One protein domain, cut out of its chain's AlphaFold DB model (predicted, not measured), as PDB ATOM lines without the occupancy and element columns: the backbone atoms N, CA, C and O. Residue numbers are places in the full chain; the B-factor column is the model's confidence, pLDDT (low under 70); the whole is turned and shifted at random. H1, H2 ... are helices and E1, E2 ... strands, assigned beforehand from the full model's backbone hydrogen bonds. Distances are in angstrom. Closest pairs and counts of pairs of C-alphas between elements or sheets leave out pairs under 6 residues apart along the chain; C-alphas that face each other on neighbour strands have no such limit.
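Overview. This is residues 183 to 388 of the 589 residues of the protein "Deuterolysin" of Diplodia seriata (UniProt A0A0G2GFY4). A long helix, H2, runs along the length of the body, with H4 at its side; H6 crosses it in the core, and H9 packs on both H6 and H2. A small sheet, covered on one face by H6, lies toward one end, H3, H7 and H8 gather round H9 toward the other, H1 lies outside along H2, and residues 383 to 388 stick out. The printed part has 206 residues, with ten named helices and three named strands in the order H1 H2 H3 H4 E1 E2 E3 H5 H6 H7 H8 H9 H10; the mixed sheet runs E1 E3 E2. It is mostly helix and compact, with a radius of gyration of the C-alphas of 16.3 A and spans of 48 by 37 by 33 A.

Arrangement. Start at H1, residues 183 to 190: it is close to but not clearly touching H2, residues 206 to 232, with closest C-alphas Ile 188 and Thr 218 7.1 A apart. H4, residues 249 to 266, touches H2 at a shallow tilt of 23 degrees, opposite ways; the closest C-alphas, of Gly 220 and Ser 263, are 4.0 A apart. E1, residues 275 to 277, is parallel to E3, residues 305 to 308, with N 306 and O 275 at 2.8 A, within hydrogen-bond range. E2, residues 293 to 295, forms an antiparallel hairpin with E3; N 307 and O 294 are 2.9 A apart. H5, residues 310 to 314, is close to but not clearly touching H6, residues 327 to 335. H6 is on the sheet, over E3, at a height over the sheet of 10.1 A. H6 touches residues 214 to 223 of H2, closest at the C-alphas of Ala 215 and Gly 328, 4.3 A. H9, residues 368 to 376, touches H6 at a steep tilt of 39 degrees, closest at the C-alphas of Ser 333 and Ser 368, 4.6 A. H3, residues 238 to 244, and H7, residues 353 to 356, touch H9, with closest C-alphas to Ser 370 those of Tyr 243, 5.5 A, and Ala 356, 6.2 A. H8, residues 361 to 364, only just touches H3, and H10, residues 378 to 386, only just touches H2, each with 3 pairs of C-alphas within 8 A. Every O i to N i+4 pair is within hydrogen-bond range in H2, H4, H6, H9 and H10; H1 has 2 of 4, H3 2 of 3 and H5 0 of 1, beside 2 of 2 O i to N i+3 pairs, while H7 and H8 are too short.

Along the chain. Find C-alpha 206 at (159.241, 169.558, 133.277); from there H2 runs 39.3 A to C-alpha 232 at (146.604, 178.536, 97.128). H4 is 25.4 A long, H9 and H10 are 12.5 A each, and H10 ends at C-alpha 386, (132.175, 172.555, 107.649).

Size, cuts and confidence. The C-alphas farthest apart, of Ser 300 and Gly 388, are 52.1 A apart, and the printed part has no cut. The links H1 to H2, E1 to E2, H5 to H6 and H6 to H7 are long. Mean pLDDT of the printed part is 79.2, and 45 residues are under 70, among them 183 to 198, 296 to 303 and 377 to 388.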
ATOM      1  N   ALA A 183     140.628 167.406 111.420       40.81
ATOM      2  CA  ALA A 183     141.915 166.715 111.455       40.81
ATOM      3  C   ALA A 183     142.967 167.395 112.360       40.81
ATOM      4  O   ALA A 183     143.766 166.712 112.996       40.81
ATOM      5  N   LEU A 184     142.969 168.727 112.482       42.47
ATOM      6  CA  LEU A 184     144.066 169.478 113.117       42.47
ATOM      7  C   LEU A 184     143.980 169.541 114.648       42.47
ATOM      8  O   LEU A 184     144.953 169.219 115.335       42.47
ATOM      9  N   ALA A 185     142.811 169.874 115.203       41.38
ATOM     10  CA  ALA A 185     142.585 169.835 116.652       41.38
ATOM     11  C   ALA A 185     142.728 168.403 117.210       41.38
ATOM     12  O   ALA A 185     143.218 168.217 118.324       41.38
ATOM     13  N   ALA A 186     142.386 167.390 116.402       40.22
ATOM     14  CA  ALA A 186     142.606 165.978 116.706       40.22
ATOM     15  C   ALA A 186     144.074 165.535 116.535       40.22
ATOM     16  O   ALA A 186     144.503 164.591 117.202       40.22
ATOM     17  N   MET A 187     144.866 166.217 115.697       45.03
ATOM     18  CA  MET A 187     146.300 165.956 115.535       45.03
ATOM     19  C   MET A 187     147.141 166.520 116.683       45.03
ATOM     20  O   MET A 187     148.133 165.906 117.057       45.03
ATOM     21  N   ILE A 188     146.759 167.638 117.313       48.78
ATOM     22  CA  ILE A 188     147.547 168.236 118.413       48.78
ATOM     23  C   ILE A 188     147.818 167.249 119.574       48.78
ATOM     24  O   ILE A 188     148.954 167.185 120.056       48.78
ATOM     25  N   PRO A 189     146.841 166.442 120.037       45.59
ATOM     26  CA  PRO A 189     147.077 165.376 121.009       45.59
ATOM     27  C   PRO A 189     147.978 164.239 120.509       45.59
ATOM     28  O   PRO A 189     148.603 163.575 121.338       45.59
ATOM     29  N   THR A 190     148.039 164.003 119.193       43.06
ATOM     30  CA  THR A 190     148.837 162.937 118.559       43.06
ATOM     31  C   THR A 190     150.235 163.398 118.147       43.06
ATOM     32  O   THR A 190     151.076 162.562 117.808       43.06
ATOM     33  N   LEU A 191     150.518 164.705 118.245       46.28
ATOM     34  CA  LEU A 191     151.845 165.269 118.023       46.28
ATOM     35  C   LEU A 191     152.882 164.560 118.920       46.28
ATOM     36  O   LEU A 191     152.665 164.413 120.132       46.28
ATOM     37  N   PRO A 192     154.031 164.129 118.365       46.81
ATOM     38  CA  PRO A 192     155.065 163.449 119.135       46.81
ATOM     39  C   PRO A 192     155.515 164.279 120.342       46.81
ATOM     40  O   PRO A 192     155.739 165.478 120.250       46.81
ATOM     41  N   THR A 193     155.769 163.650 121.490       48.56
ATOM     42  CA  THR A 193     156.368 164.350 122.650       48.56
ATOM     43  C   THR A 193     157.881 164.583 122.501       48.56
ATOM     44  O   THR A 193     158.517 165.226 123.346       48.56
ATOM     45  N   ALA A 194     158.473 164.059 121.426       45.59
ATOM     46  CA  ALA A 194     159.903 164.058 121.161       45.59
ATOM     47  C   ALA A 194     160.334 165.275 120.328       45.59
ATOM     48  O   ALA A 194     160.787 165.150 119.200       45.59
ATOM     49  N   LEU A 195     160.227 166.460 120.922       51.44
ATOM     50  CA  LEU A 195     161.037 167.616 120.534       51.44
ATOM     51  C   LEU A 195     162.374 167.606 121.290       51.44
ATOM     52  O   LEU A 195     162.462 167.001 122.374       51.44
ATOM     53  N   PRO A 196     163.418 168.246 120.743       51.50
ATOM     54  CA  PRO A 196     164.790 167.980 121.135       51.50
ATOM     55  C   PRO A 196     165.100 168.471 122.542       51.50
ATOM     56  O   PRO A 196     164.521 169.431 123.049       51.50
ATOM     57  N   ARG A 197     166.060 167.796 123.176       52.31
ATOM     58  CA  ARG A 197     166.553 168.141 124.517       52.31
ATOM     59  C   ARG A 197     167.384 169.435 124.547       52.31
ATOM     60  O   ARG A 197     167.691 169.878 125.641       52.31
ATOM     61  N   SER A 198     167.752 170.010 123.394       66.19
ATOM     62  CA  SER A 198     168.603 171.209 123.292       66.19
ATOM     63  C   SER A 198     167.870 172.503 122.914       66.19
ATOM     64  O   SER A 198     168.342 173.560 123.310       66.19
ATOM     65  N   LYS A 199     166.731 172.458 122.194       81.94
ATOM     66  CA  LYS A 199     165.971 173.675 121.813       81.94
ATOM     67  C   LYS A 199     165.336 174.366 123.017       81.94
ATOM     68  O   LYS A 199     165.211 175.582 123.030       81.94
ATOM     69  N   ILE A 200     164.944 173.589 124.023       85.81
ATOM     70  CA  ILE A 200     164.437 174.104 125.294       85.81
ATOM     71  C   ILE A 200     165.551 173.952 126.315       85.81
ATOM     72  O   ILE A 200     166.009 172.834 126.563       85.81
ATOM     73  N   GLN A 201     165.978 175.067 126.890       84.56
ATOM     74  CA  GLN A 201     167.045 175.093 127.872       84.56
ATOM     75  C   GLN A 201     166.638 174.366 129.170       84.56
ATOM     76  O   GLN A 201     165.475 174.033 129.438       84.56
ATOM     77  N   ASN A 202     167.647 174.010 129.970       84.00
ATOM     78  CA  ASN A 202     167.454 173.164 131.149       84.00
ATOM     79  C   ASN A 202     166.816 173.890 132.341       84.00
ATOM     80  O   ASN A 202     166.356 173.218 133.261       84.00
ATOM     81  N   ASP A 203     166.764 175.215 132.285       86.56
ATOM     82  CA  ASP A 203     166.138 176.144 133.228       86.56
ATOM     83  C   ASP A 203     164.599 176.062 133.259       86.56
ATOM     84  O   ASP A 203     163.977 176.453 134.244       86.56
ATOM     85  N   CYS A 204     163.971 175.504 132.223       89.38
ATOM     86  CA  CYS A 204     162.541 175.210 132.217       89.38
ATOM     87  C   CYS A 204     162.189 173.983 133.082       89.38
ATOM     88  O   CYS A 204     162.828 172.927 132.986       89.38
ATOM     89  N   LYS A 205     161.106 174.074 133.865       89.06
ATOM     90  CA  LYS A 205     160.525 172.937 134.607       89.06
ATOM     91  C   LYS A 205     159.926 171.893 133.656       89.06
ATOM     92  O   LYS A 205     159.659 172.182 132.492       89.06
ATOM     93  N   ASP A 206     159.700 170.670 134.129       82.88
ATOM     94  CA  ASP A 206     159.241 169.558 133.277       82.88
ATOM     95  C   ASP A 206     157.857 169.791 132.648       82.88
ATOM     96  O   ASP A 206     157.629 169.468 131.479       82.88
ATOM     97  N   ASP A 207     156.936 170.389 133.401       85.44
ATOM     98  CA  ASP A 207     155.612 170.800 132.935       85.44
ATOM     99  C   ASP A 207     155.704 171.920 131.888       85.44
ATOM    100  O   ASP A 207     155.078 171.827 130.826       85.44
ATOM    101  N   GLN A 208     156.562 172.918 132.126       91.12
ATOM    102  CA  GLN A 208     156.865 173.981 131.164       91.12
ATOM    103  C   GLN A 208     157.468 173.407 129.881       91.12
ATOM    104  O   GLN A 208     156.967 173.687 128.796       91.12
ATOM    105  N   LYS A 209     158.477 172.532 129.986       83.62
ATOM    106  CA  LYS A 209     159.089 171.833 128.846       83.62
ATOM    107  C   LYS A 209     158.032 171.091 128.041       83.62
ATOM    108  O   LYS A 209     157.986 171.232 126.824       83.62
ATOM    109  N   LYS A 210     157.149 170.326 128.687       81.19
ATOM    110  CA  LYS A 210     156.066 169.606 127.999       81.19
ATOM    111  C   LYS A 210     155.127 170.560 127.252       81.19
ATOM    112  O   LYS A 210     154.741 170.255 126.125       81.19
ATOM    113  N   LYS A 211     154.775 171.697 127.860       86.25
ATOM    114  CA  LYS A 211     153.910 172.712 127.246       86.25
ATOM    115  C   LYS A 211     154.593 173.400 126.057       86.25
ATOM    116  O   LYS A 211     154.015 173.429 124.977       86.25
ATOM    117  N   ILE A 212     155.839 173.844 126.223       88.38
ATOM    118  CA  ILE A 212     156.652 174.469 125.166       88.38
ATOM    119  C   ILE A 212     156.823 173.516 123.988       88.38
ATOM    120  O   ILE A 212     156.673 173.929 122.846       88.38
ATOM    121  N   LYS A 213     157.074 172.225 124.238       82.94
ATOM    122  CA  LYS A 213     157.169 171.238 123.157       82.94
ATOM    123  C   LYS A 213     155.890 171.190 122.323       82.94
ATOM    124  O   LYS A 213     155.932 171.296 121.104       82.94
ATOM    125  N   LYS A 214     154.733 171.071 122.971       78.62
ATOM    126  CA  LYS A 214     153.461 171.079 122.241       78.62
ATOM    127  C   LYS A 214     153.287 172.366 121.433       78.62
ATOM    128  O   LYS A 214     152.967 172.283 120.257       78.62
ATOM    129  N   ALA A 215     153.585 173.518 122.031       87.06
ATOM    130  CA  ALA A 215     153.487 174.811 121.360       87.06
ATOM    131  C   ALA A 215     154.450 174.945 120.163       87.06
ATOM    132  O   ALA A 215     154.060 175.479 119.136       87.06
ATOM    133  N   LEU A 216     155.677 174.424 120.243       84.81
ATOM    134  CA  LEU A 216     156.640 174.428 119.132       84.81
ATOM    135  C   LEU A 216     156.186 173.553 117.954       84.81
ATOM    136  O   LEU A 216     156.362 173.935 116.800       84.81
ATOM    137  N   LEU A 217     155.568 172.401 118.228       77.75
ATOM    138  CA  LEU A 217     154.968 171.578 117.173       77.75
ATOM    139  C   LEU A 217     153.757 172.278 116.551       77.75
ATOM    140  O   LEU A 217     153.622 172.279 115.332       77.75
ATOM    141  N   THR A 218     152.920 172.925 117.368       78.44
ATOM    142  CA  THR A 218     151.816 173.762 116.882       78.44
ATOM    143  C   THR A 218     152.325 174.945 116.053       78.44
ATOM    144  O   THR A 218     151.752 175.225 115.011       78.44
ATOM    145  N   CYS A 219     153.430 175.591 116.441       89.19
ATOM    146  CA  CYS A 219     154.072 176.638 115.641       89.19
ATOM    147  C   CYS A 219     154.452 176.128 114.242       89.19
ATOM    148  O   CYS A 219     154.118 176.772 113.249       89.19
ATOM    149  N   GLY A 220     155.138 174.979 114.164       78.94
ATOM    150  CA  GLY A 220     155.526 174.382 112.883       78.94
ATOM    151  C   GLY A 220     154.318 174.103 111.996       78.94
ATOM    152  O   GLY A 220     154.266 174.530 110.848       78.94
ATOM    153  N   LEU A 221     153.294 173.490 112.589       74.19
ATOM    154  CA  LEU A 221     152.029 173.197 111.928       74.19
ATOM    155  C   LEU A 221     151.329 174.458 111.395       74.19
ATOM    156  O   LEU A 221     150.924 174.492 110.237       74.19
ATOM    157  N   TYR A 222     151.210 175.502 112.217       80.62
ATOM    158  CA  TYR A 222     150.615 176.782 111.821       80.62
ATOM    159  C   TYR A 222     151.372 177.414 110.655       80.62
ATOM    160  O   TYR A 222     150.760 177.869 109.691       80.62
ATOM    161  N   ALA A 223     152.703 177.397 110.708       84.00
ATOM    162  CA  ALA A 223     153.532 177.929 109.641       84.00
ATOM    163  C   ALA A 223     153.381 177.136 108.327       84.00
ATOM    164  O   ALA A 223     153.262 177.753 107.269       84.00
ATOM    165  N   ASP A 224     153.311 175.802 108.379       72.88
ATOM    166  CA  ASP A 224     153.097 174.952 107.197       72.88
ATOM    167  C   ASP A 224     151.718 175.175 106.557       72.88
ATOM    168  O   ASP A 224     151.601 175.291 105.334       72.88
ATOM    169  N   ILE A 225     150.667 175.288 107.374       71.25
ATOM    170  CA  ILE A 225     149.311 175.597 106.894       71.25
ATOM    171  C   ILE A 225     149.289 176.973 106.232       71.25
ATOM    172  O   ILE A 225     148.755 177.123 105.133       71.25
ATOM    173  N   ALA A 226     149.911 177.966 106.869       79.62
ATOM    174  CA  ALA A 226     149.995 179.319 106.343       79.62
ATOM    175  C   ALA A 226     150.747 179.369 105.004       79.62
ATOM    176  O   ALA A 226     150.337 180.110 104.111       79.62
ATOM    177  N   VAL A 227     151.810 178.571 104.838       77.06
ATOM    178  CA  VAL A 227     152.508 178.398 103.553       77.06
ATOM    179  C   VAL A 227     151.543 177.887 102.492       77.06
ATOM    180  O   VAL A 227     151.410 178.518 101.446       77.06
ATOM    181  N   ASN A 228     150.856 176.774 102.763       68.56
ATOM    182  CA  ASN A 228     149.952 176.172 101.789       68.56
ATOM    183  C   ASN A 228     148.831 177.143 101.401       68.56
ATOM    184  O   ASN A 228     148.635 177.399 100.220       68.56
ATOM    185  N   ARG A 229     148.183 177.764 102.393       73.06
ATOM    186  CA  ARG A 229     147.128 178.758 102.178       73.06
ATOM    187  C   ARG A 229     147.621 179.931 101.337       73.06
ATOM    188  O   ARG A 229     146.997 180.257 100.338       73.06
ATOM    189  N   THR A 230     148.762 180.527 101.691       75.56
ATOM    190  CA  THR A 230     149.326 181.676 100.955       75.56
ATOM    191  C   THR A 230     149.601 181.329  99.486       75.56
ATOM    192  O   THR A 230     149.411 182.173  98.612       75.56
ATOM    193  N   LEU A 231     150.011 180.088  99.203       69.38
ATOM    194  CA  LEU A 231     150.254 179.593  97.845       69.38
ATOM    195  C   LEU A 231     148.970 179.277  97.065       69.38
ATOM    196  O   LEU A 231     148.981 179.362  95.840       69.38
ATOM    197  N   THR A 232     147.891 178.892  97.749       67.06
ATOM    198  CA  THR A 232     146.604 178.536  97.128       67.06
ATOM    199  C   THR A 232     145.594 179.682  97.105       67.06
ATOM    200  O   THR A 232     144.502 179.499  96.575       67.06
ATOM    201  N   MET A 233     145.926 180.844  97.678       72.31
ATOM    202  CA  MET A 233     145.068 182.031  97.667       72.31
ATOM    203  C   MET A 233     144.678 182.421  96.231       72.31
ATOM    204  O   MET A 233     145.549 182.417  95.350       72.31
ATOM    205  N   PRO A 234     143.414 182.823  95.990       68.00
ATOM    206  CA  PRO A 234     142.974 183.281  94.679       68.00
ATOM    207  C   PRO A 234     143.823 184.443  94.144       68.00
ATOM    208  O   PRO A 234     144.442 185.219  94.884       68.00
ATOM    209  N   THR A 235     143.845 184.585  92.821       70.44
ATOM    210  CA  THR A 235     144.640 185.607  92.121       70.44
ATOM    211  C   THR A 235     144.095 187.027  92.281       70.44
ATOM    212  O   THR A 235     144.666 187.953  91.722       70.44
ATOM    213  N   ASP A 236     142.992 187.223  93.004       71.56
ATOM    214  CA  ASP A 236     142.463 188.547  93.355       71.56
ATOM    215  C   ASP A 236     143.169 189.158  94.586       71.56
ATOM    216  O   ASP A 236     143.034 190.350  94.861       71.56
ATOM    217  N   HIS A 237     143.975 188.353  95.294       75.00
ATOM    218  CA  HIS A 237     144.751 188.718  96.480       75.00
ATOM    219  C   HIS A 237     143.920 189.244  97.661       75.00
ATOM    220  O   HIS A 237     144.507 189.772  98.604       75.00
ATOM    221  N   THR A 238     142.592 189.096  97.667       79.50
ATOM    222  CA  THR A 238     141.710 189.701  98.686       79.50
ATOM    223  C   THR A 238     142.071 189.237 100.101       79.50
ATOM    224  O   THR A 238     142.187 190.025 101.047       79.50
ATOM    225  N   GLU A 239     142.348 187.945 100.240       80.81
ATOM    226  CA  GLU A 239     142.751 187.331 101.501       80.81
ATOM    227  C   GLU A 239     144.185 187.722 101.897       80.81
ATOM    228  O   GLU A 239     144.442 188.082 103.044       80.81
ATOM    229  N   PHE A 240     145.115 187.766 100.939       87.31
ATOM    230  CA  PHE A 240     146.495 188.191 101.195       87.31
ATOM    231  C   PHE A 240     146.571 189.665 101.636       87.31
ATOM    232  O   PHE A 240     147.284 189.997 102.588       87.31
ATOM    233  N   LYS A 241     145.763 190.539 101.014       90.75
ATOM    234  CA  LYS A 241     145.600 191.950 101.395       90.75
ATOM    235  C   LYS A 241     145.101 192.114 102.822       90.75
ATOM    236  O   LYS A 241     145.508 193.055 103.491       90.75
ATOM    237  N   THR A 242     144.284 191.188 103.318       88.69
ATOM    238  CA  THR A 242     143.773 191.257 104.693       88.69
ATOM    239  C   THR A 242     144.897 191.214 105.730       88.69
ATOM    240  O   THR A 242     144.818 191.921 106.729       88.69
ATOM    241  N   TYR A 243     145.955 190.430 105.503       90.94
ATOM    242  CA  TYR A 243     147.033 190.245 106.487       90.94
ATOM    243  C   TYR A 243     148.276 191.092 106.212       90.94
ATOM    244  O   TYR A 243     148.983 191.471 107.152       90.94
ATOM    245  N   PHE A 244     148.553 191.360 104.934       95.25
ATOM    246  CA  PHE A 244     149.795 191.987 104.484       95.25
ATOM    247  C   PHE A 244     149.595 193.250 103.646       95.25
ATOM    248  O   PHE A 244     150.594 193.813 103.209       95.25
ATOM    249  N   ASP A 245     148.352 193.690 103.412       95.62
ATOM    250  CA  ASP A 245     148.019 194.881 102.615       95.62
ATOM    251  C   ASP A 245     148.781 194.925 101.276       95.62
ATOM    252  O   ASP A 245     149.397 195.920 100.908       95.62
ATOM    253  N   SER A 246     148.842 193.794 100.566       93.06
ATOM    254  CA  SER A 246     149.598 193.664  99.317       93.06
ATOM    255  C   SER A 246     148.879 192.784  98.303       93.06
ATOM    256  O   SER A 246     148.195 191.833  98.662       93.06
ATOM    257  N   ASP A 247     149.063 193.089  97.022       89.75
ATOM    258  CA  ASP A 247     148.736 192.248  95.862       89.75
ATOM    259  C   ASP A 247     149.983 191.782  95.099       89.75
ATOM    260  O   ASP A 247     149.889 191.213  94.016       89.75
ATOM    261  N   LYS A 248     151.184 191.995  95.639       89.12
ATOM    262  CA  LYS A 248     152.411 191.650  94.921       89.12
ATOM    263  C   LYS A 248     152.776 190.190  95.141       89.12
ATOM    264  O   LYS A 248     152.981 189.742  96.267       89.12
ATOM    265  N   GLU A 249     152.994 189.466  94.048       85.00
ATOM    266  CA  GLU A 249     153.510 188.089  94.087       85.00
ATOM    267  C   GLU A 249     154.901 187.985  94.743       85.00
ATOM    268  O   GLU A 249     155.222 186.993  95.401       85.00
ATOM    269  N   ALA A 250     155.719 189.039  94.645       86.31
ATOM    270  CA  ALA A 250     156.991 189.119  95.365       86.31
ATOM    271  C   ALA A 250     156.793 189.090  96.893       86.31
ATOM    272  O   ALA A 250     157.529 188.399  97.600       86.31
ATOM    273  N   ASP A 251     155.759 189.770  97.392       92.00
ATOM    274  CA  ASP A 251     155.452 189.837  98.821       92.00
ATOM    275  C   ASP A 251     154.879 188.498  99.308       92.00
ATOM    276  O   ASP A 251     155.295 188.000 100.356       92.00
ATOM    277  N   LYS A 252     154.017 187.837  98.516       84.88
ATOM    278  CA  LYS A 252     153.572 186.452  98.779       84.88
ATOM    279  C   LYS A 252     154.747 185.480  98.857       84.88
ATOM    280  O   LYS A 252     154.807 184.640  99.760       84.88
ATOM    281  N   THR A 253     155.702 185.610  97.935       82.38
ATOM    282  CA  THR A 253     156.917 184.783  97.904       82.38
ATOM    283  C   THR A 253     157.753 184.998  99.164       82.38
ATOM    284  O   THR A 253     158.180 184.028  99.793       82.38
ATOM    285  N   GLN A 254     157.945 186.253  99.584       89.81
ATOM    286  CA  GLN A 254     158.646 186.588 100.823       89.81
ATOM    287  C   GLN A 254     157.932 186.009 102.052       89.81
ATOM    288  O   GLN A 254     158.573 185.397 102.909       89.81
ATOM    289  N   VAL A 255     156.608 186.179 102.143       93.62
ATOM    290  CA  VAL A 255     155.798 185.661 103.255       93.62
ATOM    291  C   VAL A 255     155.916 184.144 103.353       93.62
ATOM    292  O   VAL A 255     156.236 183.617 104.418       93.62
ATOM    293  N   THR A 256     155.749 183.454 102.227       83.56
ATOM    294  CA  THR A 256     155.862 181.994 102.135       83.56
ATOM    295  C   THR A 256     157.253 181.511 102.541       83.56
ATOM    296  O   THR A 256     157.388 180.567 103.321       83.56
ATOM    297  N   ALA A 257     158.307 182.173 102.057       76.94
ATOM    298  CA  ALA A 257     159.677 181.802 102.381       76.94
ATOM    299  C   ALA A 257     159.979 181.970 103.880       76.94
ATOM    300  O   ALA A 257     160.593 181.081 104.480       76.94
ATOM    301  N   ARG A 258     159.494 183.051 104.507       93.56
ATOM    302  CA  ARG A 258     159.635 183.260 105.955       93.56
ATOM    303  C   ARG A 258     158.865 182.219 106.766       93.56
ATOM    304  O   ARG A 258     159.419 181.688 107.727       93.56
ATOM    305  N   LEU A 259     157.620 181.911 106.400       87.81
ATOM    306  CA  LEU A 259     156.808 180.909 107.102       87.81
ATOM    307  C   LEU A 259     157.446 179.517 107.015       87.81
ATOM    308  O   LEU A 259     157.603 178.856 108.036       87.81
ATOM    309  N   ASN A 260     157.933 179.112 105.841       80.69
ATOM    310  CA  ASN A 260     158.646 177.843 105.677       80.69
ATOM    311  C   ASN A 260     159.922 177.776 106.544       80.69
ATOM    312  O   ASN A 260     160.188 176.770 107.198       80.69
ATOM    313  N   ALA A 261     160.707 178.857 106.594       79.69
ATOM    314  CA  ALA A 261     161.876 178.926 107.474       79.69
ATOM    315  C   ALA A 261     161.489 178.862 108.963       79.69
ATOM    316  O   ALA A 261     162.135 178.169 109.747       79.69
ATOM    317  N   THR A 262     160.390 179.521 109.332       87.75
ATOM    318  CA  THR A 262     159.838 179.509 110.694       87.75
ATOM    319  C   THR A 262     159.376 178.110 111.098       87.75
ATOM    320  O   THR A 262     159.687 177.669 112.201       87.75
ATOM    321  N   SER A 263     158.708 177.378 110.199       84.06
ATOM    322  CA  SER A 263     158.288 175.989 110.434       84.06
ATOM    323  C   SER A 263     159.478 175.081 110.759       84.06
ATOM    324  O   SER A 263     159.498 174.393 111.791       84.06
ATOM    325  N   LYS A 264     160.521 175.151 109.922       78.56
ATOM    326  CA  LYS A 264     161.767 174.393 110.103       78.56
ATOM    327  C   LYS A 264     162.452 174.725 111.417       78.56
ATOM    328  O   LYS A 264     162.916 173.818 112.099       78.56
ATOM    329  N   GLU A 265     162.504 176.001 111.788       84.94
ATOM    330  CA  GLU A 265     163.131 176.404 113.043       84.94
ATOM    331  C   GLU A 265     162.298 175.964 114.255       84.94
ATOM    332  O   GLU A 265     162.850 175.398 115.199       84.94
ATOM    333  N   CYS A 266     160.974 176.151 114.241       85.19
ATOM    334  CA  CYS A 266     160.093 175.728 115.335       85.19
ATOM    335  C   CYS A 266     160.206 174.225 115.629       85.19
ATOM    336  O   CYS A 266     160.171 173.815 116.792       85.19
ATOM    337  N   THR A 267     160.429 173.415 114.594       76.62
ATOM    338  CA  THR A 267     160.565 171.955 114.691       76.62
ATOM    339  C   THR A 267     162.016 171.457 114.641       76.62
ATOM    340  O   THR A 267     162.247 170.246 114.657       76.62
ATOM    341  N   ALA A 268     163.007 172.358 114.645       70.06
ATOM    342  CA  ALA A 268     164.420 172.014 114.508       70.06
ATOM    343  C   ALA A 268     164.882 171.079 115.630       70.06
ATOM    344  O   ALA A 268     164.871 171.448 116.803       70.06
ATOM    345  N   LEU A 269     165.315 169.867 115.264       59.50
ATOM    346  CA  LEU A 269     165.687 168.812 116.215       59.50
ATOM    347  C   LEU A 269     167.164 168.855 116.634       59.50
ATOM    348  O   LEU A 269     167.497 168.599 117.788       59.50
ATOM    349  N   TRP A 270     168.070 169.136 115.702       49.81
ATOM    350  CA  TRP A 270     169.505 168.914 115.924       49.81
ATOM    351  C   TRP A 270     170.304 170.213 116.029       49.81
ATOM    352  O   TRP A 270     171.341 170.224 116.689       49.81
ATOM    353  N   TYR A 271     169.780 171.298 115.452       54.16
ATOM    354  CA  TYR A 271     170.411 172.621 115.389       54.16
ATOM    355  C   TYR A 271     169.352 173.709 115.411       54.16
ATOM    356  O   TYR A 271     169.107 174.350 114.393       54.16
ATOM    357  N   PRO A 272     168.659 173.871 116.543       71.50
ATOM    358  CA  PRO A 272     167.838 175.049 116.711       71.50
ATOM    359  C   PRO A 272     168.745 176.276 116.615       71.50
ATOM    360  O   PRO A 272     169.683 176.419 117.401       71.50
ATOM    361  N   SER A 273     168.477 177.139 115.643       79.19
ATOM    362  CA  SER A 273     169.114 178.452 115.557       79.19
ATOM    363  C   SER A 273     168.568 179.372 116.641       79.19
ATOM    364  O   SER A 273     169.248 180.312 117.034       79.19
ATOM    365  N   VAL A 274     167.350 179.093 117.120       86.44
ATOM    366  CA  VAL A 274     166.650 179.831 118.169       86.44
ATOM    367  C   VAL A 274     166.337 178.897 119.338       86.44
ATOM    368  O   VAL A 274     165.598 177.911 119.203       86.44
ATOM    369  N   LEU A 275     166.897 179.227 120.500       88.12
ATOM    370  CA  LEU A 275     166.688 178.536 121.769       88.12
ATOM    371  C   LEU A 275     165.504 179.131 122.539       88.12
ATOM    372  O   LEU A 275     165.138 180.289 122.356       88.12
ATOM    373  N   ILE A 276     164.930 178.339 123.442       90.88
ATOM    374  CA  ILE A 276     163.869 178.753 124.362       90.88
ATOM    375  C   ILE A 276     164.380 178.638 125.797       90.88
ATOM    376  O   ILE A 276     164.804 177.557 126.211       90.88
ATOM    377  N   SER A 277     164.291 179.726 126.557       91.75
ATOM    378  CA  SER A 277     164.654 179.806 127.974       91.75
ATOM    379  C   SER A 277     163.431 180.171 128.820       91.75
ATOM    380  O   SER A 277     162.542 180.888 128.363       91.75
ATOM    381  N   CYS A 278     163.368 179.654 130.047       94.06
ATOM    382  CA  CYS A 278     162.362 180.015 131.056       94.06
ATOM    383  C   CYS A 278     162.938 180.883 132.185       94.06
ATOM    384  O   CYS A 278     162.229 181.219 133.134       94.06
ATOM    385  N   SER A 279     164.235 181.168 132.128       89.25
ATOM    386  CA  SER A 279     164.916 182.092 133.017       89.25
ATOM    387  C   SER A 279     164.676 183.534 132.578       89.25
ATOM    388  O   SER A 279     164.361 183.803 131.423       89.25
ATOM    389  N   ASP A 280     164.827 184.461 133.517       87.56
ATOM    390  CA  ASP A 280     164.751 185.895 133.251       87.56
ATOM    391  C   ASP A 280     166.065 186.565 133.680       87.56
ATOM    392  O   ASP A 280     166.107 187.264 134.693       87.56
ATOM    393  N   PRO A 281     167.181 186.293 132.975       84.88
ATOM    394  CA  PRO A 281     168.495 186.791 133.375       84.88
ATOM    395  C   PRO A 281     168.603 188.317 133.314       84.88
ATOM    396  O   PRO A 281     169.455 188.887 133.991       84.88
ATOM    397  N   GLN A 282     167.771 188.972 132.499       82.88
ATOM    398  CA  GLN A 282     167.754 190.425 132.337       82.88
ATOM    399  C   GLN A 282     166.669 191.117 133.183       82.88
ATOM    400  O   GLN A 282     166.468 192.321 133.024       82.88
ATOM    401  N   GLU A 283     165.967 190.366 134.042       86.94
ATOM    402  CA  GLU A 283     164.859 190.837 134.893       86.94
ATOM    403  C   GLU A 283     163.763 191.596 134.119       86.94
ATOM    404  O   GLU A 283     163.047 192.438 134.661       86.94
ATOM    405  N   GLN A 284     163.621 191.307 132.824       85.88
ATOM    406  CA  GLN A 284     162.690 192.010 131.950       85.88
ATOM    407  C   GLN A 284     161.254 191.609 132.277       85.88
ATOM    408  O   GLN A 284     160.374 192.468 132.310       85.88
ATOM    409  N   CYS A 285     161.006 190.335 132.595       88.69
ATOM    410  CA  CYS A 285     159.663 189.845 132.917       88.69
ATOM    411  C   CYS A 285     159.074 190.497 134.176       88.69
ATOM    412  O   CYS A 285     157.867 190.428 134.384       88.69
ATOM    413  N   GLN A 286     159.905 191.115 135.018       86.88
ATOM    414  CA  GLN A 286     159.466 191.832 136.217       86.88
ATOM    415  C   GLN A 286     158.991 193.258 135.912       86.88
ATOM    416  O   GLN A 286     158.226 193.829 136.690       86.88
ATOM    417  N   ASN A 287     159.422 193.829 134.784       83.12
ATOM    418  CA  ASN A 287     159.107 195.206 134.403       83.12
ATOM    419  C   ASN A 287     157.691 195.347 133.825       83.12
ATOM    420  O   ASN A 287     157.116 196.433 133.871       83.12
ATOM    421  N   ASP A 288     157.120 194.257 133.308       83.88
ATOM    422  CA  ASP A 288     155.753 194.206 132.795       83.88
ATOM    423  C   ASP A 288     155.107 192.846 133.096       83.88
ATOM    424  O   ASP A 288     155.452 191.816 132.515       83.88
ATOM    425  N   ASN A 289     154.098 192.866 133.970       83.38
ATOM    426  CA  ASN A 289     153.334 191.684 134.375       83.38
ATOM    427  C   ASN A 289     152.529 191.040 133.231       83.38
ATOM    428  O   ASN A 289     152.022 189.932 133.402       83.38
ATOM    429  N   ASN A 290     152.380 191.720 132.092       87.88
ATOM    430  CA  ASN A 290     151.708 191.205 130.902       87.88
ATOM    431  C   ASN A 290     152.683 190.731 129.821       87.88
ATOM    432  O   ASN A 290     152.243 190.107 128.846       87.88
ATOM    433  N   MET A 291     153.985 190.987 129.979       90.56
ATOM    434  CA  MET A 291     154.975 190.559 129.005       90.56
ATOM    435  C   MET A 291     155.021 189.036 128.945       90.56
ATOM    436  O   MET A 291     155.061 188.343 129.960       90.56
ATOM    437  N   ARG A 292     154.986 188.500 127.726       94.44
ATOM    438  CA  ARG A 292     154.998 187.053 127.472       94.44
ATOM    439  C   ARG A 292     156.386 186.540 127.118       94.44
ATOM    440  O   ARG A 292     156.721 185.415 127.475       94.44
ATOM    441  N   SER A 293     157.203 187.358 126.476       94.25
ATOM    442  CA  SER A 293     158.607 187.068 126.223       94.25
ATOM    443  C   SER A 293     159.376 188.354 126.007       94.25
ATOM    444  O   SER A 293     158.803 189.413 125.758       94.25
ATOM    445  N   TYR A 294     160.689 188.211 126.027       90.19
ATOM    446  CA  TYR A 294     161.591 189.102 125.329       90.19
ATOM    447  C   TYR A 294     162.596 188.258 124.548       90.19
ATOM    448  O   TYR A 294     162.808 187.073 124.831       90.19
ATOM    449  N   ILE A 295     163.207 188.874 123.546       85.88
ATOM    450  CA  ILE A 295     164.291 188.269 122.779       85.88
ATOM    451  C   ILE A 295     165.589 188.980 123.134       85.88
ATOM    452  O   ILE A 295     165.618 190.202 123.279       85.88
ATOM    453  N   ASP A 296     166.671 188.222 123.252       69.75
ATOM    454  CA  ASP A 296     168.002 188.819 123.289       69.75
ATOM    455  C   ASP A 296     168.439 189.118 121.846       69.75
ATOM    456  O   ASP A 296     169.050 188.282 121.179       69.75
ATOM    457  N   ASP A 297     168.089 190.310 121.335       57.97
ATOM    458  CA  ASP A 297     168.588 190.839 120.047       57.97
ATOM    459  C   ASP A 297     170.028 191.362 120.183       57.97
ATOM    460  O   ASP A 297     170.423 192.369 119.588       57.97
ATOM    461  N   MET A 298     170.874 190.671 120.956       51.66
ATOM    462  CA  MET A 298     172.304 190.782 120.740       51.66
ATOM    463  C   MET A 298     172.586 190.218 119.343       51.66
ATOM    464  O   MET A 298     172.876 189.033 119.146       51.66
ATOM    465  N   ARG A 299     172.548 191.110 118.344       50.28
ATOM    466  CA  ARG A 299     172.941 190.893 116.937       50.28
ATOM    467  C   ARG A 299     174.349 190.305 116.774       50.28
ATOM    468  O   ARG A 299     174.757 189.996 115.661       50.28
ATOM    469  N   SER A 300     175.070 190.100 117.877       44.72
ATOM    470  CA  SER A 300     176.396 189.501 117.980       44.72
ATOM    471  C   SER A 300     176.529 188.344 118.988       44.72
ATOM    472  O   SER A 300     177.623 187.789 119.072       44.72
ATOM    473  N   SER A 301     175.506 187.971 119.775       46.91
ATOM    474  CA  SER A 301     175.618 186.813 120.683       46.91
ATOM    475  C   SER A 301     175.454 185.502 119.909       46.91
ATOM    476  O   SER A 301     174.676 185.413 118.951       46.91
ATOM    477  N   ALA A 302     176.217 184.482 120.307       52.69
ATOM    478  CA  ALA A 302     176.156 183.147 119.712       52.69
ATOM    479  C   ALA A 302     174.814 182.434 119.984       52.69
ATOM    480  O   ALA A 302     174.459 181.527 119.237       52.69
ATOM    481  N   ASP A 303     174.050 182.886 120.987       62.25
ATOM    482  CA  ASP A 303     172.853 182.208 121.488       62.25
ATOM    483  C   ASP A 303     171.591 183.062 121.274       62.25
ATOM    484  O   ASP A 303     171.162 183.817 122.148       62.25
ATOM    485  N   LYS A 304     170.963 182.939 120.100       85.06
ATOM    486  CA  LYS A 304     169.666 183.575 119.814       85.06
ATOM    487  C   LYS A 304     168.585 182.882 120.645       85.06
ATOM    488  O   LYS A 304     168.317 181.699 120.445       85.06
ATOM    489  N   THR A 305     167.992 183.602 121.595       88.38
ATOM    490  CA  THR A 305     167.123 182.994 122.614       88.38
ATOM    491  C   THR A 305     165.827 183.780 122.792       88.38
ATOM    492  O   THR A 305     165.844 185.006 122.894       88.38
ATOM    493  N   ILE A 306     164.707 183.057 122.856       93.31
ATOM    494  CA  ILE A 306     163.408 183.554 123.323       93.31
ATOM    495  C   ILE A 306     163.327 183.273 124.825       93.31
ATOM    496  O   ILE A 306     163.293 182.109 125.239       93.31
ATOM    497  N   PHE A 307     163.283 184.326 125.636       93.19
ATOM    498  CA  PHE A 307     163.098 184.235 127.082       93.19
ATOM    499  C   PHE A 307     161.612 184.341 127.400       93.19
ATOM    500  O   PHE A 307     160.996 185.385 127.198       93.19
ATOM    501  N   LEU A 308     161.013 183.241 127.850       95.94
ATOM    502  CA  LEU A 308     159.589 183.169 128.162       95.94
ATOM    503  C   LEU A 308     159.303 183.707 129.564       95.94
ATOM    504  O   LEU A 308     159.823 183.203 130.558       95.94
ATOM    505  N   CYS A 309     158.376 184.654 129.641       95.56
ATOM    506  CA  CYS A 309     157.857 185.194 130.888       95.56
ATOM    507  C   CYS A 309     156.646 184.385 131.395       95.56
ATOM    508  O   CYS A 309     155.966 183.715 130.606       95.56
ATOM    509  N   PRO A 310     156.312 184.451 132.702       94.38
ATOM    510  CA  PRO A 310     155.209 183.678 133.281       94.38
ATOM    511  C   PRO A 310     153.865 183.782 132.527       94.38
ATOM    512  O   PRO A 310     153.240 182.738 132.318       94.38
ATOM    513  N   PRO A 311     153.429 184.963 132.033       94.12
ATOM    514  CA  PRO A 311     152.184 185.092 131.274       94.12
ATOM    515  C   PRO A 311     152.109 184.259 129.986       94.12
ATOM    516  O   PRO A 311     151.005 183.890 129.584       94.12
ATOM    517  N   ALA A 312     153.231 183.904 129.342       94.50
ATOM    518  CA  ALA A 312     153.204 183.030 128.160       94.50
ATOM    519  C   ALA A 312     152.626 181.646 128.486       94.50
ATOM    520  O   ALA A 312     151.911 181.050 127.683       94.50
ATOM    521  N   PHE A 313     152.863 181.155 129.704       94.00
ATOM    522  CA  PHE A 313     152.354 179.862 130.148       94.00
ATOM    523  C   PHE A 313     150.857 179.876 130.479       94.00
ATOM    524  O   PHE A 313     150.306 178.802 130.716       94.00
ATOM    525  N   ASN A 314     150.178 181.027 130.433       92.94
ATOM    526  CA  ASN A 314     148.718 181.104 130.555       92.94
ATOM    527  C   ASN A 314     148.001 180.912 129.212       92.94
ATOM    528  O   ASN A 314     146.808 180.624 129.202       92.94
ATOM    529  N   LEU A 315     148.717 181.008 128.087       89.31
ATOM    530  CA  LEU A 315     148.149 180.767 126.763       89.31
ATOM    531  C   LEU A 315     147.757 179.290 126.597       89.31
ATOM    532  O   LEU A 315     148.450 178.384 127.088       89.31
ATOM    533  N   SER A 316     146.656 179.028 125.894       85.69
ATOM    534  CA  SER A 316     146.335 177.687 125.394       85.69
ATOM    535  C   SER A 316     147.399 177.241 124.383       85.69
ATOM    536  O   SER A 316     148.123 178.065 123.840       85.69
ATOM    537  N   ILE A 317     147.561 175.935 124.146       80.44
ATOM    538  CA  ILE A 317     148.515 175.459 123.119       80.44
ATOM    539  C   ILE A 317     148.088 175.917 121.722       80.44
ATOM    540  O   ILE A 317     148.928 176.356 120.944       80.44
ATOM    541  N   ALA A 318     146.792 175.808 121.458       77.44
ATOM    542  CA  ALA A 318     146.095 176.267 120.273       77.44
ATOM    543  C   ALA A 318     144.764 176.874 120.730       77.44
ATOM    544  O   ALA A 318     144.207 176.434 121.745       77.44
ATOM    545  N   SER A 319     144.283 177.878 120.010       76.19
ATOM    546  CA  SER A 319     142.965 178.472 120.206       76.19
ATOM    547  C   SER A 319     141.933 177.830 119.276       76.19
ATOM    548  O   SER A 319     142.245 177.458 118.147       76.19
ATOM    549  N   ASP A 320     140.701 177.707 119.758       65.88
ATOM    550  CA  ASP A 320     139.489 177.451 118.967       65.88
ATOM    551  C   ASP A 320     138.756 178.751 118.591       65.88
ATOM    552  O   ASP A 320     137.847 178.751 117.768       65.88
ATOM    553  N   THR A 321     139.163 179.867 119.193       67.88
ATOM    554  CA  THR A 321     138.653 181.202 118.908       67.88
ATOM    555  C   THR A 321     139.471 181.832 117.792       67.88
ATOM    556  O   THR A 321     140.701 181.905 117.901       67.88
ATOM    557  N   ASP A 322     138.781 182.319 116.760       70.00
ATOM    558  CA  ASP A 322     139.397 182.981 115.616       70.00
ATOM    559  C   ASP A 322     140.300 184.149 116.046       70.00
ATOM    560  O   ASP A 322     139.977 184.931 116.946       70.00
ATOM    561  N   ASN A 323     141.471 184.227 115.413       72.56
ATOM    562  CA  ASN A 323     142.509 185.238 115.603       72.56
ATOM    563  C   ASN A 323     143.054 185.423 117.034       72.56
ATOM    564  O   ASN A 323     143.994 186.211 117.238       72.56
ATOM    565  N   ALA A 324     142.545 184.683 118.021       79.00
ATOM    566  CA  ALA A 324     142.999 184.756 119.398       79.00
ATOM    567  C   ALA A 324     144.463 184.311 119.518       79.00
ATOM    568  O   ALA A 324     144.977 183.497 118.749       79.00
ATOM    569  N   LEU A 325     145.169 184.912 120.473       86.94
ATOM    570  CA  LEU A 325     146.562 184.581 120.728       86.94
ATOM    571  C   LEU A 325     146.636 183.287 121.542       86.94
ATOM    572  O   LEU A 325     146.228 183.258 122.702       86.94
ATOM    573  N   ASP A 326     147.217 182.250 120.954       89.44
ATOM    574  CA  ASP A 326     147.618 181.022 121.637       89.44
ATOM    575  C   ASP A 326     149.143 180.871 121.656       89.44
ATOM    576  O   ASP A 326     149.888 181.694 121.118       89.44
ATOM    577  N   PHE A 327     149.631 179.830 122.324       92.19
ATOM    578  CA  PHE A 327     151.055 179.624 122.534       92.19
ATOM    579  C   PHE A 327     151.778 179.198 121.246       92.19
ATOM    580  O   PHE A 327     152.926 179.590 121.038       92.19
ATOM    581  N   GLY A 328     151.132 178.419 120.372       88.50
ATOM    582  CA  GLY A 328     151.713 178.006 119.093       88.50
ATOM    583  C   GLY A 328     151.923 179.184 118.144       88.50
ATOM    584  O   GLY A 328     153.035 179.404 117.662       88.50
ATOM    585  N   GLY A 329     150.885 179.993 117.946       91.19
ATOM    586  CA  GLY A 329     150.934 181.224 117.166       91.19
ATOM    587  C   GLY A 329     151.839 182.285 117.792       91.19
ATOM    588  O   GLY A 329     152.559 182.982 117.076       91.19
ATOM    589  N   PHE A 330     151.873 182.378 119.123       95.12
ATOM    590  CA  PHE A 330     152.834 183.231 119.818       95.12
ATOM    591  C   PHE A 330     154.275 182.839 119.479       95.12
ATOM    592  O   PHE A 330     155.036 183.684 119.013       95.12
ATOM    593  N   LEU A 331     154.645 181.559 119.622       95.06
ATOM    594  CA  LEU A 331     155.993 181.104 119.274       95.06
ATOM    595  C   LEU A 331     156.302 181.290 117.786       95.06
ATOM    596  O   LEU A 331     157.434 181.643 117.470       95.06
ATOM    597  N   LEU A 332     155.328 181.120 116.887       95.19
ATOM    598  CA  LEU A 332     155.493 181.459 115.470       95.19
ATOM    599  C   LEU A 332     155.910 182.923 115.317       95.19
ATOM    600  O   LEU A 332     156.932 183.197 114.691       95.19
ATOM    601  N   SER A 333     155.177 183.847 115.943       95.69
ATOM    602  CA  SER A 333     155.486 185.278 115.881       95.69
ATOM    603  C   SER A 333     156.886 185.596 116.418       95.69
ATOM    604  O   SER A 333     157.642 186.302 115.750       95.69
ATOM    605  N   GLU A 334     157.289 184.999 117.544       95.38
ATOM    606  CA  GLU A 334     158.609 185.220 118.146       95.38
ATOM    607  C   GLU A 334     159.749 184.742 117.241       95.38
ATOM    608  O   GLU A 334     160.749 185.437 117.082       95.38
ATOM    609  N   HIS A 335     159.598 183.589 116.582       93.56
ATOM    610  CA  HIS A 335     160.627 183.074 115.675       93.56
ATOM    611  C   HIS A 335     160.831 183.968 114.443       93.56
ATOM    612  O   HIS A 335     161.952 184.066 113.945       93.56
ATOM    613  N   THR A 336     159.793 184.677 113.976       95.19
ATOM    614  CA  THR A 336     159.931 185.606 112.836       95.19
ATOM    615  C   THR A 336     160.845 186.804 113.117       95.19
ATOM    616  O   THR A 336     161.319 187.441 112.172       95.19
ATOM    617  N   LYS A 337     161.114 187.099 114.396       93.25
ATOM    618  CA  LYS A 337     161.931 188.240 114.835       93.25
ATOM    619  C   LYS A 337     163.439 187.987 114.693       93.25
ATOM    620  O   LYS A 337     164.236 188.894 114.907       93.25
ATOM    621  N   PHE A 338     163.849 186.774 114.313       89.19
ATOM    622  CA  PHE A 338     165.256 186.386 114.207       89.19
ATOM    623  C   PHE A 338     165.762 186.367 112.763       89.19
ATOM    624  O   PHE A 338     165.201 185.718 111.883       89.19
ATOM    625  N   ASP A 339     166.903 187.015 112.532       88.00
ATOM    626  CA  ASP A 339     167.514 187.122 111.204       88.00
ATOM    627  C   ASP A 339     168.112 185.790 110.722       88.00
ATOM    628  O   ASP A 339     168.195 185.548 109.517       88.00
ATOM    629  N   VAL A 340     168.498 184.927 111.668       82.25
ATOM    630  CA  VAL A 340     168.925 183.541 111.432       82.25
ATOM    631  C   VAL A 340     167.785 182.654 110.931       82.25
ATOM    632  O   VAL A 340     168.051 181.650 110.281       82.25
ATOM    633  N   VAL A 341     166.528 183.033 111.194       87.00
ATOM    634  CA  VAL A 341     165.353 182.350 110.638       87.00
ATOM    635  C   VAL A 341     165.082 182.877 109.235       87.00
ATOM    636  O   VAL A 341     165.032 182.104 108.282       87.00
ATOM    637  N   TYR A 342     164.928 184.193 109.080       87.12
ATOM    638  CA  TYR A 342     164.719 184.808 107.771       87.12
ATOM    639  C   TYR A 342     165.070 186.299 107.784       87.12
ATOM    640  O   TYR A 342     164.771 187.001 108.748       87.12
ATOM    641  N   LYS A 343     165.646 186.814 106.688       87.06
ATOM    642  CA  LYS A 343     166.002 188.237 106.538       87.06
ATOM    643  C   LYS A 343     165.054 188.966 105.575       87.06
ATOM    644  O   LYS A 343     164.772 188.423 104.511       87.06
ATOM    645  N   PRO A 344     164.622 190.205 105.881       87.94
ATOM    646  CA  PRO A 344     164.869 190.948 107.125       87.94
ATOM    647  C   PRO A 344     164.071 190.370 108.306       87.94
ATOM    648  O   PRO A 344     163.174 189.560 108.089       87.94
ATOM    649  N   VAL A 345     164.381 190.791 109.534       89.12
ATOM    650  CA  VAL A 345     163.582 190.445 110.726       89.12
ATOM    651  C   VAL A 345     162.196 191.086 110.678       89.12
ATOM    652  O   VAL A 345     161.994 192.079 109.969       89.12
ATOM    653  N   THR A 346     161.257 190.552 111.455       94.12
ATOM    654  CA  THR A 346     160.105 191.332 111.916       94.12
ATOM    655  C   THR A 346     160.516 192.186 113.114       94.12
ATOM    656  O   THR A 346     161.146 191.704 114.051       94.12
ATOM    657  N   ASP A 347     160.212 193.476 113.063       89.00
ATOM    658  CA  ASP A 347     160.491 194.449 114.126       89.00
ATOM    659  C   ASP A 347     159.241 195.227 114.560       89.00
ATOM    660  O   ASP A 347     159.310 196.063 115.457       89.00
ATOM    661  N   GLU A 348     158.092 194.921 113.959       91.44
ATOM    662  CA  GLU A 348     156.768 195.305 114.441       91.44
ATOM    663  C   GLU A 348     156.141 194.097 115.169       91.44
ATOM    664  O   GLU A 348     156.351 192.946 114.773       91.44
ATOM    665  N   ASP A 349     155.383 194.354 116.238       91.81
ATOM    666  CA  ASP A 349     154.812 193.313 117.113       91.81
ATOM    667  C   ASP A 349     153.330 193.558 117.444       91.81
ATOM    668  O   ASP A 349     152.858 193.391 118.569       91.81
ATOM    669  N   VAL A 350     152.571 194.005 116.445       93.69
ATOM    670  CA  VAL A 350     151.129 194.236 116.542       93.69
ATOM    671  C   VAL A 350     150.401 192.898 116.457       93.69
ATOM    672  O   VAL A 350     150.156 192.371 115.372       93.69
ATOM    673  N   GLN A 351     150.060 192.352 117.625       90.25
ATOM    674  CA  GLN A 351     149.425 191.038 117.776       90.25
ATOM    675  C   GLN A 351     147.897 191.059 117.622       90.25
ATOM    676  O   GLN A 351     147.312 190.025 117.301       90.25
ATOM    677  N   ASP A 352     147.244 192.199 117.861       90.12
ATOM    678  CA  ASP A 352     145.790 192.348 117.712       90.12
ATOM    679  C   ASP A 352     145.384 192.359 116.233       90.12
ATOM    680  O   ASP A 352     145.974 193.079 115.429       90.12
ATOM    681  N   PHE A 353     144.356 191.584 115.875       87.75
ATOM    682  CA  PHE A 353     143.921 191.439 114.486       87.75
ATOM    683  C   PHE A 353     143.441 192.748 113.868       87.75
ATOM    684  O   PHE A 353     143.849 193.097 112.761       87.75
ATOM    685  N   LYS A 354     142.599 193.498 114.587       90.25
ATOM    686  CA  LYS A 354     142.027 194.745 114.069       90.25
ATOM    687  C   LYS A 354     143.121 195.780 113.846       90.25
ATOM    688  O   LYS A 354     143.102 196.460 112.826       90.25
ATOM    689  N   ALA A 355     144.090 195.866 114.753       93.12
ATOM    690  CA  ALA A 355     145.235 196.753 114.612       93.12
ATOM    691  C   ALA A 355     146.199 196.302 113.498       93.12
ATOM    692  O   ALA A 355     146.661 197.136 112.723       93.12
ATOM    693  N   ALA A 356     146.477 194.998 113.380       92.81
ATOM    694  CA  ALA A 356     147.375 194.460 112.360       92.81
ATOM    695  C   ALA A 356     146.841 194.688 110.936       92.81
ATOM    696  O   ALA A 356     147.616 195.044 110.053       92.81
ATOM    697  N   LYS A 357     145.520 194.581 110.730       91.44
ATOM    698  CA  LYS A 357     144.855 194.887 109.448       91.44
ATOM    699  C   LYS A 357     145.017 196.335 108.984       91.44
ATOM    700  O   LYS A 357     144.825 196.620 107.810       91.44
ATOM    701  N   LEU A 358     145.312 197.256 109.901       94.44
ATOM    702  CA  LEU A 358     145.507 198.674 109.590       94.44
ATOM    703  C   LEU A 358     146.966 199.006 109.249       94.44
ATOM    704  O   LEU A 358     147.290 200.164 108.979       94.44
ATOM    705  N   LEU A 359     147.866 198.020 109.291       95.69
ATOM    706  CA  LEU A 359     149.247 198.206 108.878       95.69
ATOM    707  C   LEU A 359     149.338 198.229 107.355       95.69
ATOM    708  O   LEU A 359     148.906 197.296 106.691       95.69
ATOM    709  N   GLY A 360     149.989 199.260 106.815       96.56
ATOM    710  CA  GLY A 360     150.362 199.268 105.403       96.56
ATOM    711  C   GLY A 360     151.402 198.190 105.075       96.56
ATOM    712  O   GLY A 360     152.156 197.770 105.961       96.56
ATOM    713  N   THR A 361     151.513 197.815 103.799       96.81
ATOM    714  CA  THR A 361     152.334 196.688 103.306       96.81
ATOM    715  C   THR A 361     153.697 196.524 103.983       96.81
ATOM    716  O   THR A 361     154.036 195.460 104.497       96.81
ATOM    717  N   VAL A 362     154.504 197.591 104.008       95.44
ATOM    718  CA  VAL A 362     155.885 197.547 104.521       95.44
ATOM    719  C   VAL A 362     155.918 197.188 106.005       95.44
ATOM    720  O   VAL A 362     156.790 196.436 106.436       95.44
ATOM    721  N   ARG A 363     154.969 197.716 106.784       97.25
ATOM    722  CA  ARG A 363     154.862 197.425 108.215       97.25
ATOM    723  C   ARG A 363     154.278 196.037 108.434       97.25
ATOM    724  O   ARG A 363     154.814 195.302 109.249       97.25
ATOM    725  N   ALA A 364     153.269 195.640 107.662       97.56
ATOM    726  CA  ALA A 364     152.667 194.313 107.763       97.56
ATOM    727  C   ALA A 364     153.670 193.185 107.436       97.56
ATOM    728  O   ALA A 364     153.777 192.211 108.178       97.56
ATOM    729  N   LEU A 365     154.512 193.350 106.407       96.62
ATOM    730  CA  LEU A 365     155.612 192.422 106.084       96.62
ATOM    731  C   LEU A 365     156.731 192.398 107.136       96.62
ATOM    732  O   LEU A 365     157.554 191.478 107.153       96.62
ATOM    733  N   ARG A 366     156.793 193.401 108.012       96.12
ATOM    734  CA  ARG A 366     157.734 193.489 109.136       96.12
ATOM    735  C   ARG A 366     157.060 193.241 110.489       96.12
ATOM    736  O   ARG A 366     157.735 193.326 111.508       96.12
ATOM    737  N   ASN A 367     155.779 192.876 110.498       97.62
ATOM    738  CA  ASN A 367     154.989 192.630 111.697       97.62
ATOM    739  C   ASN A 367     154.892 191.142 112.005       97.62
ATOM    740  O   ASN A 367     154.274 190.396 111.252       97.62
ATOM    741  N   SER A 368     155.447 190.715 113.137       96.31
ATOM    742  CA  SER A 368     155.372 189.330 113.626       96.31
ATOM    743  C   SER A 368     153.917 188.849 113.760       96.31
ATOM    744  O   SER A 368     153.599 187.703 113.427       96.31
ATOM    745  N   GLY A 369     153.014 189.740 114.182       94.88
ATOM    746  CA  GLY A 369     151.598 189.445 114.363       94.88
ATOM    747  C   GLY A 369     150.874 189.152 113.051       94.88
ATOM    748  O   GLY A 369     150.037 188.259 113.025       94.88
ATOM    749  N   SER A 370     151.239 189.799 111.939       95.81
ATOM    750  CA  SER A 370     150.641 189.525 110.621       95.81
ATOM    751  C   SER A 370     150.899 188.082 110.176       95.81
ATOM    752  O   SER A 370     149.993 187.420 109.675       95.81
ATOM    753  N   TYR A 371     152.098 187.547 110.444       95.06
ATOM    754  CA  TYR A 371     152.425 186.139 110.185       95.06
ATOM    755  C   TYR A 371     151.625 185.187 111.071       95.06
ATOM    756  O   TYR A 371     151.090 184.198 110.572       95.06
ATOM    757  N   ARG A 372     151.511 185.498 112.367       92.75
ATOM    758  CA  ARG A 372     150.692 184.721 113.306       92.75
ATOM    759  C   ARG A 372     149.232 184.683 112.881       92.75
ATOM    760  O   ARG A 372     148.649 183.613 112.858       92.75
ATOM    761  N   ILE A 373     148.645 185.837 112.595       90.12
ATOM    762  CA  ILE A 373     147.228 185.982 112.259       90.12
ATOM    763  C   ILE A 373     146.931 185.256 110.942       90.12
ATOM    764  O   ILE A 373     146.007 184.450 110.895       90.12
ATOM    765  N   ASN A 374     147.763 185.448 109.909       87.62
ATOM    766  CA  ASN A 374     147.648 184.695 108.654       87.62
ATOM    767  C   ASN A 374     147.674 183.175 108.894       87.62
ATOM    768  O   ASN A 374     146.961 182.421 108.231       87.62
ATOM    769  N   ALA A 375     148.486 182.729 109.855       83.88
ATOM    770  CA  ALA A 375     148.573 181.329 110.230       83.88
ATOM    771  C   ALA A 375     147.402 180.842 111.093       83.88
ATOM    772  O   ALA A 375     147.005 179.696 110.932       83.88
ATOM    773  N   ALA A 376     146.849 181.688 111.969       71.00
ATOM    774  CA  ALA A 376     145.746 181.378 112.885       71.00
ATOM    775  C   ALA A 376     144.377 181.337 112.192       71.00
ATOM    776  O   ALA A 376     143.508 180.567 112.590       71.00
ATOM    777  N   ALA A 377     144.211 182.077 111.097       63.06
ATOM    778  CA  ALA A 377     143.002 182.049 110.275       63.06
ATOM    779  C   ALA A 377     142.856 180.758 109.428       63.06
ATOM    780  O   ALA A 377     142.116 180.710 108.450       63.06
ATOM    781  N   TYR A 378     143.532 179.671 109.827       60.78
ATOM    782  CA  TYR A 378     143.161 178.313 109.429       60.78
ATOM    783  C   TYR A 378     141.792 177.911 109.993       60.78
ATOM    784  O   TYR A 378     141.147 177.038 109.424       60.78
ATOM    785  N   LEU A 379     141.340 178.529 111.094       54.25
ATOM    786  CA  LEU A 379     140.005 178.298 111.651       54.25
ATOM    787  C   LEU A 379     138.895 178.710 110.668       54.25
ATOM    788  O   LEU A 379     137.907 177.990 110.570       54.25
ATOM    789  N   ASP A 380     139.108 179.759 109.866       49.12
ATOM    790  CA  ASP A 380     138.190 180.164 108.787       49.12
ATOM    791  C   ASP A 380     138.103 179.109 107.676       49.12
ATOM    792  O   ASP A 380     137.044 178.860 107.103       49.12
ATOM    793  N   VAL A 381     139.229 178.447 107.385       43.22
ATOM    794  CA  VAL A 381     139.271 177.312 106.456       43.22
ATOM    795  C   VAL A 381     138.474 176.147 107.047       43.22
ATOM    796  O   VAL A 381     137.696 175.522 106.349       43.22
ATOM    797  N   ILE A 382     138.588 175.885 108.349       41.59
ATOM    798  CA  ILE A 382     137.823 174.834 109.035       41.59
ATOM    799  C   ILE A 382     136.316 175.126 109.033       41.59
ATOM    800  O   ILE A 382     135.534 174.203 108.816       41.59
ATOM    801  N   SER A 383     135.894 176.375 109.255       41.12
ATOM    802  CA  SER A 383     134.476 176.751 109.216       41.12
ATOM    803  C   SER A 383     133.907 176.691 107.800       41.12
ATOM    804  O   SER A 383     132.894 176.035 107.601       41.12
ATOM    805  N   ALA A 384     134.602 177.250 106.801       36.50
ATOM    806  CA  ALA A 384     134.151 177.228 105.404       36.50
ATOM    807  C   ALA A 384     133.995 175.802 104.849       36.50
ATOM    808  O   ALA A 384     133.114 175.525 104.040       36.50
ATOM    809  N   LEU A 385     134.839 174.885 105.320       36.53
ATOM    810  CA  LEU A 385     134.789 173.471 104.974       36.53
ATOM    811  C   LEU A 385     133.668 172.709 105.702       36.53
ATOM    812  O   LEU A 385     133.098 171.772 105.150       36.53
ATOM    813  N   ASN A 386     133.311 173.123 106.918       39.41
ATOM    814  CA  ASN A 386     132.175 172.555 107.649       39.41
ATOM    815  C   ASN A 386     130.819 173.100 107.163       39.41
ATOM    816  O   ASN A 386     129.803 172.443 107.377       39.41
ATOM    817  N   ASP A 387     130.811 174.250 106.483       36.97
ATOM    818  CA  ASP A 387     129.606 174.893 105.942       36.97
ATOM    819  C   ASP A 387     129.214 174.384 104.537       36.97
ATOM    820  O   ASP A 387     128.248 174.864 103.949       36.97
ATOM    821  N   GLY A 388     129.930 173.398 103.981       35.47
ATOM    822  CA  GLY A 388     129.512 172.652 102.784       35.47
ATOM    823  C   GLY A 388     129.515 173.412 101.450       35.47
ATOM    824  O   GLY A 388     129.244 172.799 100.423       35.47
TER     825      GLY A 388